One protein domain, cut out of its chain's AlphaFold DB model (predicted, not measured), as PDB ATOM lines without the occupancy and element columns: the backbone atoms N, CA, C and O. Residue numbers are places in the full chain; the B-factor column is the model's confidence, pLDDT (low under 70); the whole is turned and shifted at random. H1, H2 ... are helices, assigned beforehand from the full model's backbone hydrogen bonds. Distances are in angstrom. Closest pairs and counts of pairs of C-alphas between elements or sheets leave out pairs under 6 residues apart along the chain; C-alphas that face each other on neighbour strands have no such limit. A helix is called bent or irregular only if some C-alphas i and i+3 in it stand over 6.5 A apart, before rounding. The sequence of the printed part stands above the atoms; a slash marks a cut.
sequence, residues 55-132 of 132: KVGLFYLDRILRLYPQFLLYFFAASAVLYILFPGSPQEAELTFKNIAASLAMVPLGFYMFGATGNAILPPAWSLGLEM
ATOM      1  N   LYS A  55      70.181  76.538 -38.805       89.38
ATOM      2  CA  LYS A  55      70.252  77.838 -38.128       89.38
ATOM      3  C   LYS A  55      69.688  77.817 -36.707       89.38
ATOM      4  O   LYS A  55      69.796  78.827 -36.013       89.38
ATOM      5  N   VAL A  56      69.142  76.690 -36.245       89.19
ATOM      6  CA  VAL A  56      68.642  76.540 -34.867       89.19
ATOM      7  C   VAL A  56      69.762  76.801 -33.855       89.19
ATOM      8  O   VAL A  56      69.557  77.518 -32.880       89.19
ATOM      9  N   GLY A  57      70.982  76.321 -34.121       90.31
ATOM     10  CA  GLY A  57      72.140  76.605 -33.266       90.31
ATOM     11  C   GLY A  57      72.484  78.098 -33.196       90.31
ATOM     12  O   GLY A  57      72.736  78.623 -32.115       90.31
ATOM     13  N   LEU A  58      72.422  78.807 -34.330       91.19
ATOM     14  CA  LEU A  58      72.677  80.254 -34.397       91.19
ATOM     15  C   LEU A  58      71.631  81.064 -33.626       91.19
ATOM     16  O   LEU A  58      71.960  82.083 -33.028       91.19
ATOM     17  N   PHE A  59      70.382  80.603 -33.618       91.25
ATOM     18  CA  PHE A  59      69.303  81.216 -32.849       91.25
ATOM     19  C   PHE A  59      69.546  81.139 -31.337       91.25
ATOM     20  O   PHE A  59      69.389  82.142 -30.637       91.25
ATOM     21  N   TYR A  60      69.961  79.975 -30.829       90.81
ATOM     22  CA  TYR A  60      70.306  79.828 -29.413       90.81
ATOM     23  C   TYR A  60      71.591  80.579 -29.061       90.81
ATOM     24  O   TYR A  60      71.659  81.206 -28.008       90.81
ATOM     25  N   LEU A  61      72.582  80.584 -29.956       93.31
ATOM     26  CA  LEU A  61      73.825  81.321 -29.745       93.31
ATOM     27  C   LEU A  61      73.585  82.835 -29.647       93.31
ATOM     28  O   LEU A  61      74.120  83.465 -28.739       93.31
ATOM     29  N   ASP A  62      72.751  83.409 -30.520       92.50
ATOM     30  CA  ASP A  62      72.358  84.826 -30.451       92.50
ATOM     31  C   ASP A  62      71.725  85.169 -29.094       92.50
ATOM     32  O   ASP A  62      72.124  86.131 -28.435       92.50
ATOM     33  N   ARG A  63      70.791  84.333 -28.621       91.12
ATOM     34  CA  ARG A  63      70.141  84.524 -27.314       91.12
ATOM     35  C   ARG A  63      71.121  84.403 -26.157       91.12
ATOM     36  O   ARG A  63      71.087  85.243 -25.263       91.12
ATOM     37  N   ILE A  64      72.009  83.411 -26.174       93.12
ATOM     38  CA  ILE A  64      73.032  83.237 -25.136       93.12
ATOM     39  C   ILE A  64      73.953  84.454 -25.097       93.12
ATOM     40  O   ILE A  64      74.136  85.036 -24.034       93.12
ATOM     41  N   LEU A  65      74.471  84.903 -26.239       93.62
ATOM     42  CA  LEU A  65      75.353  86.072 -26.291       93.62
ATOM     43  C   LEU A  65      74.645  87.366 -25.869       93.62
ATOM     44  O   LEU A  65      75.279  88.244 -25.290       93.62
ATOM     45  N   ARG A  66      73.336  87.477 -26.115       92.19
ATOM     46  CA  ARG A  66      72.530  88.638 -25.719       92.19
ATOM     47  C   ARG A  66      72.174  88.645 -24.232       92.19
ATOM     48  O   ARG A  66      72.247  89.688 -23.592       92.19
ATOM     49  N   LEU A  67      71.752  87.505 -23.689       92.00
ATOM     50  CA  LEU A  67      71.131  87.412 -22.365       92.00
ATOM     51  C   LEU A  67      72.121  87.000 -21.273       92.00
ATOM     52  O   LEU A  67      72.066  87.511 -20.155       92.00
ATOM     53  N   TYR A  68      73.036  86.083 -21.588       92.44
ATOM     54  CA  TYR A  68      73.902  85.447 -20.598       92.44
ATOM     55  C   TYR A  68      74.911  86.412 -19.952       92.44
ATOM     56  O   TYR A  68      75.021  86.392 -18.726       92.44
ATOM     57  N   PRO A  69      75.597  87.317 -20.690       94.00
ATOM     58  CA  PRO A  69      76.530  88.262 -20.071       94.00
ATOM     59  C   PRO A  69      75.845  89.189 -19.063       94.00
ATOM     60  O   PRO A  69      76.351  89.411 -17.963       94.00
ATOM     61  N   GLN A  70      74.661  89.692 -19.425       93.31
ATOM     62  CA  GLN A  70      73.869  90.549 -18.552       93.31
ATOM     63  C   GLN A  70      73.364  89.769 -17.334       93.31
ATOM     64  O   GLN A  70      73.455  90.259 -16.210       93.31
ATOM     65  N   PHE A  71      72.883  88.541 -17.536       92.38
ATOM     66  CA  PHE A  71      72.462  87.671 -16.444       92.38
ATOM     67  C   PHE A  71      73.579  87.421 -15.432       92.38
ATOM     68  O   PHE A  71      73.343  87.600 -14.242       92.38
ATOM     69  N   LEU A  72      74.787  87.059 -15.881       93.12
ATOM     70  CA  LEU A  72      75.912  86.805 -14.982       93.12
ATOM     71  C   LEU A  72      76.225  88.029 -14.119       93.12
ATOM     72  O   LEU A  72      76.385  87.893 -12.908       93.12
ATOM     73  N   LEU A  73      76.250  89.223 -14.720       94.06
ATOM     74  CA  LEU A  73      76.473  90.470 -13.989       94.06
ATOM     75  C   LEU A  73      75.451  90.632 -12.859       94.06
ATOM     76  O   LEU A  73      75.839  90.797 -11.703       94.06
ATOM     77  N   TYR A  74      74.155  90.549 -13.172       92.44
ATOM     78  CA  TYR A  74      73.106  90.721 -12.164       92.44
ATOM     79  C   TYR A  74      73.075  89.584 -11.143       92.44
ATOM     80  O   TYR A  74      72.804  89.836  -9.974       92.44
ATOM     81  N   PHE A  75      73.383  88.357 -11.553       91.69
ATOM     82  CA  PHE A  75      73.434  87.197 -10.670       91.69
ATOM     83  C   PHE A  75      74.542  87.332  -9.624       91.69
ATOM     84  O   PHE A  75      74.281  87.175  -8.429       91.69
ATOM     85  N   PHE A  76      75.761  87.687 -10.040       92.69
ATOM     86  CA  PHE A  76      76.866  87.907  -9.107       92.69
ATOM     87  C   PHE A  76      76.651  89.156  -8.254       92.69
ATOM     88  O   PHE A  76      76.904  89.108  -7.053       92.69
ATOM     89  N   ALA A  77      76.129  90.243  -8.831       93.06
ATOM     90  CA  ALA A  77      75.803  91.447  -8.071       93.06
ATOM     91  C   ALA A  77      74.745  91.170  -6.992       93.06
ATOM     92  O   ALA A  77      74.936  91.553  -5.840       93.06
ATOM     93  N   ALA A  78      73.665  90.459  -7.332       90.75
ATOM     94  CA  ALA A  78      72.629  90.072  -6.377       90.75
ATOM     95  C   ALA A  78      73.182  89.136  -5.297       90.75
ATOM     96  O   ALA A  78      72.950  89.369  -4.115       90.75
ATOM     97  N   SER A  79      73.978  88.135  -5.680       90.31
ATOM     98  CA  SER A  79      74.612  87.213  -4.728       90.31
ATOM     99  C   SER A  79      75.546  87.946  -3.758       90.31
ATOM    100  O   SER A  79      75.507  87.692  -2.558       90.31
ATOM    101  N   ALA A  80      76.343  88.901  -4.251       91.88
ATOM    102  CA  ALA A  80      77.216  89.724  -3.418       91.88
ATOM    103  C   ALA A  80      76.418  90.626  -2.465       91.88
ATOM    104  O   ALA A  80      76.754  90.724  -1.287       91.88
ATOM    105  N   VAL A  81      75.338  91.249  -2.948       91.75
ATOM    106  CA  VAL A  81      74.429  92.054  -2.118       91.75
ATOM    107  C   VAL A  81      73.805  91.209  -1.010       91.75
ATOM    108  O   VAL A  81      73.809  91.636   0.141       91.75
ATOM    109  N   LEU A  82      73.312  90.009  -1.327       90.56
ATOM    110  CA  LEU A  82      72.730  89.099  -0.339       90.56
ATOM    111  C   LEU A  82      73.756  88.695   0.724       90.56
ATOM    112  O   LEU A  82      73.468  88.800   1.912       90.56
ATOM    113  N   TYR A  83      74.964  88.318   0.303       89.38
ATOM    114  CA  TYR A  83      76.022  87.878   1.212       89.38
ATOM    115  C   TYR A  83      76.552  88.999   2.124       89.38
ATOM    116  O   TYR A  83      76.804  88.770   3.304       89.38
ATOM    117  N   ILE A  84      76.726  90.215   1.595       92.56
ATOM    118  CA  ILE A  84      77.346  91.329   2.332       92.56
ATOM    119  C   ILE A  84      76.319  92.103   3.164       92.56
ATOM    120  O   ILE A  84      76.604  92.477   4.300       92.56
ATOM    121  N   LEU A  85      75.143  92.391   2.596       91.44
ATOM    122  CA  LEU A  85      74.161  93.304   3.195       91.44
ATOM    123  C   LEU A  85      73.018  92.584   3.915       91.44
ATOM    124  O   LEU A  85      72.380  93.192   4.773       91.44
ATOM    125  N   PHE A  86      72.759  91.312   3.596       88.75
ATOM    126  CA  PHE A  86      71.653  90.539   4.171       88.75
ATOM    127  C   PHE A  86      72.081  89.160   4.713       88.75
ATOM    128  O   PHE A  86      71.418  88.158   4.410       88.75
ATOM    129  N   PRO A  87      73.150  89.077   5.532       86.38
ATOM    130  CA  PRO A  87      73.572  87.811   6.119       86.38
ATOM    131  C   PRO A  87      72.486  87.251   7.050       86.38
ATOM    132  O   PRO A  87      71.869  87.988   7.822       86.38
ATOM    133  N   GLY A  88      72.237  85.943   6.982       83.38
ATOM    134  CA  GLY A  88      71.209  85.243   7.755       83.38
ATOM    135  C   GLY A  88      69.784  85.411   7.224       83.38
ATOM    136  O   GLY A  88      68.834  84.948   7.861       83.38
ATOM    137  N   SER A  89      69.600  86.076   6.079       86.25
ATOM    138  CA  SER A  89      68.286  86.188   5.444       86.25
ATOM    139  C   SER A  89      67.865  84.864   4.785       86.25
ATOM    140  O   SER A  89      68.716  84.107   4.311       86.25
ATOM    141  N   PRO A  90      66.553  84.574   4.671       83.44
ATOM    142  CA  PRO A  90      66.070  83.417   3.911       83.44
ATOM    143  C   PRO A  90      66.584  83.381   2.464       83.44
ATOM    144  O   PRO A  90      66.759  82.313   1.891       83.44
ATOM    145  N   GLN A  91      66.837  84.551   1.874       82.94
ATOM    146  CA  GLN A  91      67.366  84.704   0.522       82.94
ATOM    147  C   GLN A  91      68.852  84.341   0.431       82.94
ATOM    148  O   GLN A  91      69.283  83.776  -0.570       82.94
ATOM    149  N   GLU A  92      69.636  84.638   1.466       85.50
ATOM    150  CA  GLU A  92      71.038  84.225   1.553       85.50
ATOM    151  C   GLU A  92      71.158  82.711   1.774       85.50
ATOM    152  O   GLU A  92      71.984  82.069   1.131       85.50
ATOM    153  N   ALA A  93      70.255  82.104   2.554       84.81
ATOM    154  CA  ALA A  93      70.193  80.647   2.728       84.81
ATOM    155  C   ALA A  93      69.961  79.877   1.409       84.81
ATOM    156  O   ALA A  93      70.288  78.695   1.301       84.81
ATOM    157  N   GLU A  94      69.423  80.547   0.389       85.25
ATOM    158  CA  GLU A  94      69.193  79.987  -0.941       85.25
ATOM    159  C   GLU A  94      70.450  80.015  -1.830       85.25
ATOM    160  O   GLU A  94      70.445  79.375  -2.885       85.25
ATOM    161  N   LEU A  95      71.553  80.652  -1.402       84.50
ATOM    162  CA  LEU A  95      72.879  80.606  -2.046       84.50
ATOM    163  C   LEU A  95      73.582  79.252  -1.829       84.50
ATOM    164  O   LEU A  95      74.747  79.159  -1.447       84.50
ATOM    165  N   THR A  96      72.868  78.164  -2.094       87.50
ATOM    166  CA  THR A  96      73.413  76.808  -2.056       87.50
ATOM    167  C   THR A  96      74.088  76.462  -3.378       87.50
ATOM    168  O   THR A  96      73.695  76.942  -4.443       87.50
ATOM    169  N   PHE A  97      75.058  75.544  -3.348       87.50
ATOM    170  CA  PHE A  97      75.710  75.049  -4.566       87.50
ATOM    171  C   PHE A  97      74.698  74.537  -5.608       87.50
ATOM    172  O   PHE A  97      74.831  74.828  -6.795       87.50
ATOM    173  N   LYS A  98      73.646  73.838  -5.158       87.50
ATOM    174  CA  LYS A  98      72.565  73.335  -6.020       87.50
ATOM    175  C   LYS A  98      71.842  74.475  -6.743       87.50
ATOM    176  O   LYS A  98      71.680  74.414  -7.959       87.50
ATOM    177  N   ASN A  99      71.419  75.506  -6.014       86.38
ATOM    178  CA  ASN A  99      70.685  76.635  -6.591       86.38
ATOM    179  C   ASN A  99      71.567  77.503  -7.486       86.38
ATOM    180  O   ASN A  99      71.094  77.979  -8.515       86.38
ATOM    181  N   ILE A 100      72.843  77.676  -7.138       88.69
ATOM    182  CA  ILE A 100      73.805  78.400  -7.972       88.69
ATOM    183  C   ILE A 100      74.013  77.653  -9.292       88.69
ATOM    184  O   ILE A 100      73.862  78.249 -10.356       88.69
ATOM    185  N   ALA A 101      74.275  76.343  -9.245       89.06
ATOM    186  CA  ALA A 101      74.441  75.528 -10.448       89.06
ATOM    187  C   ALA A 101      73.181  75.540 -11.331       89.06
ATOM    188  O   ALA A 101      73.278  75.711 -12.547       89.06
ATOM    189  N   ALA A 102      71.993  75.429 -10.729       87.69
ATOM    190  CA  ALA A 102      70.732  75.485 -11.464       87.69
ATOM    191  C   ALA A 102      70.449  76.879 -12.055       87.69
ATOM    192  O   ALA A 102      69.950  76.980 -13.174       87.69
ATOM    193  N   SER A 103      70.817  77.951 -11.345       88.75
ATOM    194  CA  SER A 103      70.682  79.328 -11.834       88.75
ATOM    195  C   SER A 103      71.623  79.605 -13.005       88.75
ATOM    196  O   SER A 103      71.207  80.207 -13.989       88.75
ATOM    197  N   LEU A 104      72.865  79.111 -12.947       89.06
ATOM    198  CA  LEU A 104      73.843  79.250 -14.032       89.06
ATOM    199  C   LEU A 104      73.417  78.532 -15.317       89.06
ATOM    200  O   LEU A 104      73.798  78.969 -16.403       89.06
ATOM    201  N   ALA A 105      72.614  77.470 -15.206       88.94
ATOM    202  CA  ALA A 105      72.014  76.790 -16.350       88.94
ATOM    203  C   ALA A 105      70.845  77.570 -16.982       88.94
ATOM    204  O   ALA A 105      70.470  77.265 -18.111       88.94
ATOM    205  N   MET A 106      70.292  78.574 -16.285       87.06
ATOM    206  CA  MET A 106      69.215  79.490 -16.697       87.06
ATOM    207  C   MET A 106      67.851  78.842 -17.004       87.06
ATOM    208  O   MET A 106      66.842  79.285 -16.468       87.06
ATOM    209  N   VAL A 107      67.806  77.768 -17.793       87.88
ATOM    210  CA  VAL A 107      66.595  77.007 -18.151       87.88
ATOM    211  C   VAL A 107      65.807  76.529 -16.920       87.88
ATOM    212  O   VAL A 107      64.589  76.715 -16.891       87.88
ATOM    213  N   PRO A 108      66.436  75.981 -15.855       87.06
ATOM    214  CA  PRO A 108      65.693  75.517 -14.682       87.06
ATOM    215  C   PRO A 108      64.896  76.622 -13.975       87.06
ATOM    216  O   PRO A 108      63.863  76.327 -13.373       87.06
ATOM    217  N   LEU A 109      65.323  77.887 -14.085       86.81
ATOM    218  CA  LEU A 109      64.653  79.029 -13.453       86.81
ATOM    219  C   LEU A 109      63.215  79.205 -13.953       86.81
ATOM    220  O   LEU A 109      62.365  79.678 -13.203       86.81
ATOM    221  N   GLY A 110      62.909  78.798 -15.189       85.81
ATOM    222  CA  GLY A 110      61.544  78.830 -15.725       85.81
ATOM    223  C   GLY A 110      60.584  77.862 -15.018       85.81
ATOM    224  O   GLY A 110      59.371  78.058 -15.049       85.81
ATOM    225  N   PHE A 111      61.118  76.854 -14.323       86.00
ATOM    226  CA  PHE A 111      60.362  75.795 -13.646       86.00
ATOM    227  C   PHE A 111      60.378  75.933 -12.121       86.00
ATOM    228  O   PHE A 111      60.087  74.978 -11.399       86.00
ATOM    229  N   TYR A 112      60.687  77.124 -11.611       83.06
ATOM    230  CA  TYR A 112      60.739  77.406 -10.178       83.06
ATOM    231  C   TYR A 112      59.434  77.041  -9.444       83.06
ATOM    232  O   TYR A 112      59.460  76.511  -8.336       83.06
ATOM    233  N   MET A 113      58.277  77.229 -10.095       82.62
ATOM    234  CA  MET A 113      56.962  76.869  -9.542       82.62
ATOM    235  C   MET A 113      56.797  75.359  -9.315       82.62
ATOM    236  O   MET A 113      55.966  74.950  -8.510       82.62
ATOM    237  N   PHE A 114      57.595  74.539 -10.002       83.56
ATOM    238  CA  PHE A 114      57.641  73.083  -9.860       83.56
ATOM    239  C   PHE A 114      58.783  72.612  -8.941       83.56
ATOM    240  O   PHE A 114      59.038  71.414  -8.845       83.56
ATOM    241  N   GLY A 115      59.489  73.533  -8.273       78.38
ATOM    242  CA  GLY A 115      60.574  73.216  -7.341       78.38
ATOM    243  C   GLY A 115      61.907  72.853  -8.005       78.38
ATOM    244  O   GLY A 115      62.786  72.299  -7.344       78.38
ATOM    245  N   ALA A 116      62.079  73.153  -9.299       75.50
ATOM    246  CA  ALA A 116      63.336  72.907 -10.009       75.50
ATOM    247  C   ALA A 116      64.502  73.759  -9.467       75.50
ATOM    248  O   ALA A 116      65.653  73.318  -9.496       75.50
ATOM    249  N   THR A 117      64.209  74.956  -8.949       71.25
ATOM    250  CA  THR A 117      65.183  75.891  -8.362       71.25
ATOM    251  C   THR A 117      64.596  76.591  -7.142       71.25
ATOM    252  O   THR A 117      63.377  76.722  -7.032       71.25
ATOM    253  N   GLY A 118      65.459  77.093  -6.253       65.50
ATOM    254  CA  GLY A 118      65.072  78.103  -5.265       65.50
ATOM    255  C   GLY A 118      64.608  79.412  -5.922       65.50
ATOM    256  O   GLY A 118      65.066  79.760  -7.013       65.50
ATOM    257  N   ASN A 119      63.707  80.146  -5.262       62.16
ATOM    258  CA  ASN A 119      63.053  81.351  -5.814       62.16
ATOM    259  C   ASN A 119      63.765  82.669  -5.495       62.16
ATOM    260  O   ASN A 119      63.280  83.733  -5.878       62.16
ATOM    261  N   ALA A 120      64.854  82.634  -4.731       64.12
ATOM    262  CA  ALA A 120      65.193  83.788  -3.906       64.12
ATOM    263  C   ALA A 120      66.406  84.611  -4.360       64.12
ATOM    264  O   ALA A 120      66.493  85.772  -3.968       64.12
ATOM    265  N   ILE A 121      67.316  84.065  -5.181       76.12
ATOM    266  CA  ILE A 121      68.527  84.809  -5.587       76.12
ATOM    267  C   ILE A 121      68.158  85.929  -6.571       76.12
ATOM    268  O   ILE A 121      68.503  87.091  -6.372       76.12
ATOM    269  N   LEU A 122      67.415  85.583  -7.625       82.81
ATOM    270  CA  LEU A 122      66.859  86.526  -8.596       82.81
ATOM    271  C   LEU A 122      65.419  86.118  -8.933       82.81
ATOM    272  O   LEU A 122      65.192  85.468  -9.954       82.81
ATOM    273  N   PRO A 123      64.431  86.531  -8.120       81.25
ATOM    274  CA  PRO A 123      63.033  86.197  -8.353       81.25
ATOM    275  C   PRO A 123      62.538  86.471  -9.783       81.25
ATOM    276  O   PRO A 123      61.865  85.604 -10.317       81.25
ATOM    277  N   PRO A 124      62.863  87.588 -10.473       84.00
ATOM    278  CA  PRO A 124      62.340  87.827 -11.824       84.00
ATOM    279  C   PRO A 124      63.019  86.990 -12.929       84.00
ATOM    280  O   PRO A 124      62.546  86.996 -14.070       84.00
ATOM    281  N   ALA A 125      64.101  86.260 -12.622       87.19
ATOM    282  CA  ALA A 125      64.879  85.518 -13.617       87.19
ATOM    283  C   ALA A 125      64.149  84.290 -14.190       87.19
ATOM    284  O   ALA A 125      64.588  83.743 -15.198       87.19
ATOM    285  N   TRP A 126      63.004  83.888 -13.626       86.75
ATOM    286  CA  TRP A 126      62.184  82.815 -14.198       86.75
ATOM    287  C   TRP A 126      61.730  83.105 -15.631       86.75
ATOM    288  O   TRP A 126      61.656  82.199 -16.456       86.75
ATOM    289  N   SER A 127      61.466  84.376 -15.945       86.06
ATOM    290  CA  SER A 127      61.069  84.797 -17.291       86.06
ATOM    291  C   SER A 127      62.180  84.568 -18.318       86.06
ATOM    292  O   SER A 127      61.895  84.254 -19.470       86.06
ATOM    293  N   LEU A 128      63.439  84.637 -17.878       87.38
ATOM    294  CA  LEU A 128      64.617  84.387 -18.699       87.38
ATOM    295  C   LEU A 128      64.767  82.901 -19.037       87.38
ATOM    296  O   LEU A 128      65.085  82.557 -20.170       87.38
ATOM    297  N   GLY A 129      64.467  82.024 -18.074       85.88
ATOM    298  CA  GLY A 129      64.431  80.578 -18.295       85.88
ATOM    299  C   GLY A 129      63.366  80.138 -19.304       85.88
ATOM    300  O   GLY A 129      63.533  79.096 -19.919       85.88
ATOM    301  N   LEU A 130      62.302  80.929 -19.500       84.62
ATOM    302  CA  LEU A 130      61.294  80.698 -20.547       84.62
ATOM    303  C   LEU A 130      61.659  81.336 -21.896       84.62
ATOM    304  O   LEU A 130      61.052  81.004 -22.913       84.62
ATOM    305  N   GLU A 131      62.583  82.300 -21.912       85.06
ATOM    306  CA  GLU A 131      63.075  82.919 -23.147       85.06
ATOM    307  C   GLU A 131      64.146  82.055 -23.835       85.06
ATOM    308  O   GLU A 131      64.345  82.187 -25.048       85.06
ATOM    309  N   MET A 132      64.820  81.188 -23.079       81.19
ATOM    310  CA  MET A 132      65.778  80.196 -23.577       81.19
ATOM    311  C   MET A 132      65.071  78.951 -24.091       81.19
ATOM    312  O   MET A 132      65.384  78.567 -25.236       81.19
TER     313      MET A 132
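AT A GLANCE: This is residues 55 to 132 of the 132 residues of an uncharacterized protein of Pseudomonas sp. HMWF007 (UniProt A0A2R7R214). One long bent helix, H1, makes the length; the chain then folds back, and short helices H2, H3 and H4 lie beside it. The 78 printed residues hold four named helices, H1 to H4 in order, no named strand: all helix. It is compact, radius of gyration of the C-alphas 13.1 A, but elongated, spanning 46 by 26 by 19 A.

IN THESE COORDINATES: H1, residues 55 to 85, assigned as one helix by its hydrogen bonds, is bent: C-alphas 66 and 69 are 6.9 A apart. Arm H1a, residues 55 to 66, 16.6 A, begins at C-alpha 55 (70.252, 77.838, -38.128); H1b, residues 69 to 85, measures 23.9 A. H2 is residues 97 to 104, 10.5 A; H3, 107 to 114, 12.8 A; H4, 123 to 131, 15.2 A, ending at C-alpha 131 (63.075, 82.919, -23.147).

HOW THE PARTS SIT: H1b and H2 are close but not clearly touching, C-alphas of Leu 72 and Leu 104 closest at 7.9 A. H2 and H3 only just touch, only at the corner, with 3 pairs of C-alphas within 8 A, Ala 102 and Pro 108 closest at 6.0 A. H3 and H4 touch, the closest C-alphas, Val 107 and Gly 129, 4.2 A apart, at a steep tilt of 60 degrees, opposite ways. Every O i to N i+4 pair is within hydrogen-bond range in H1a, H1b and H2, 3 of 5 in H4, 0 of 4 in H3, where 4 of 5 O i to N i+3 pairs are.

THE WHOLE: The farthest C-alphas, Lys 55 and Gly 88, are 46.5 A apart. The printed part has no cut; H1 to H2 is a long link. Residues 118 to 120 are under pLDDT 70.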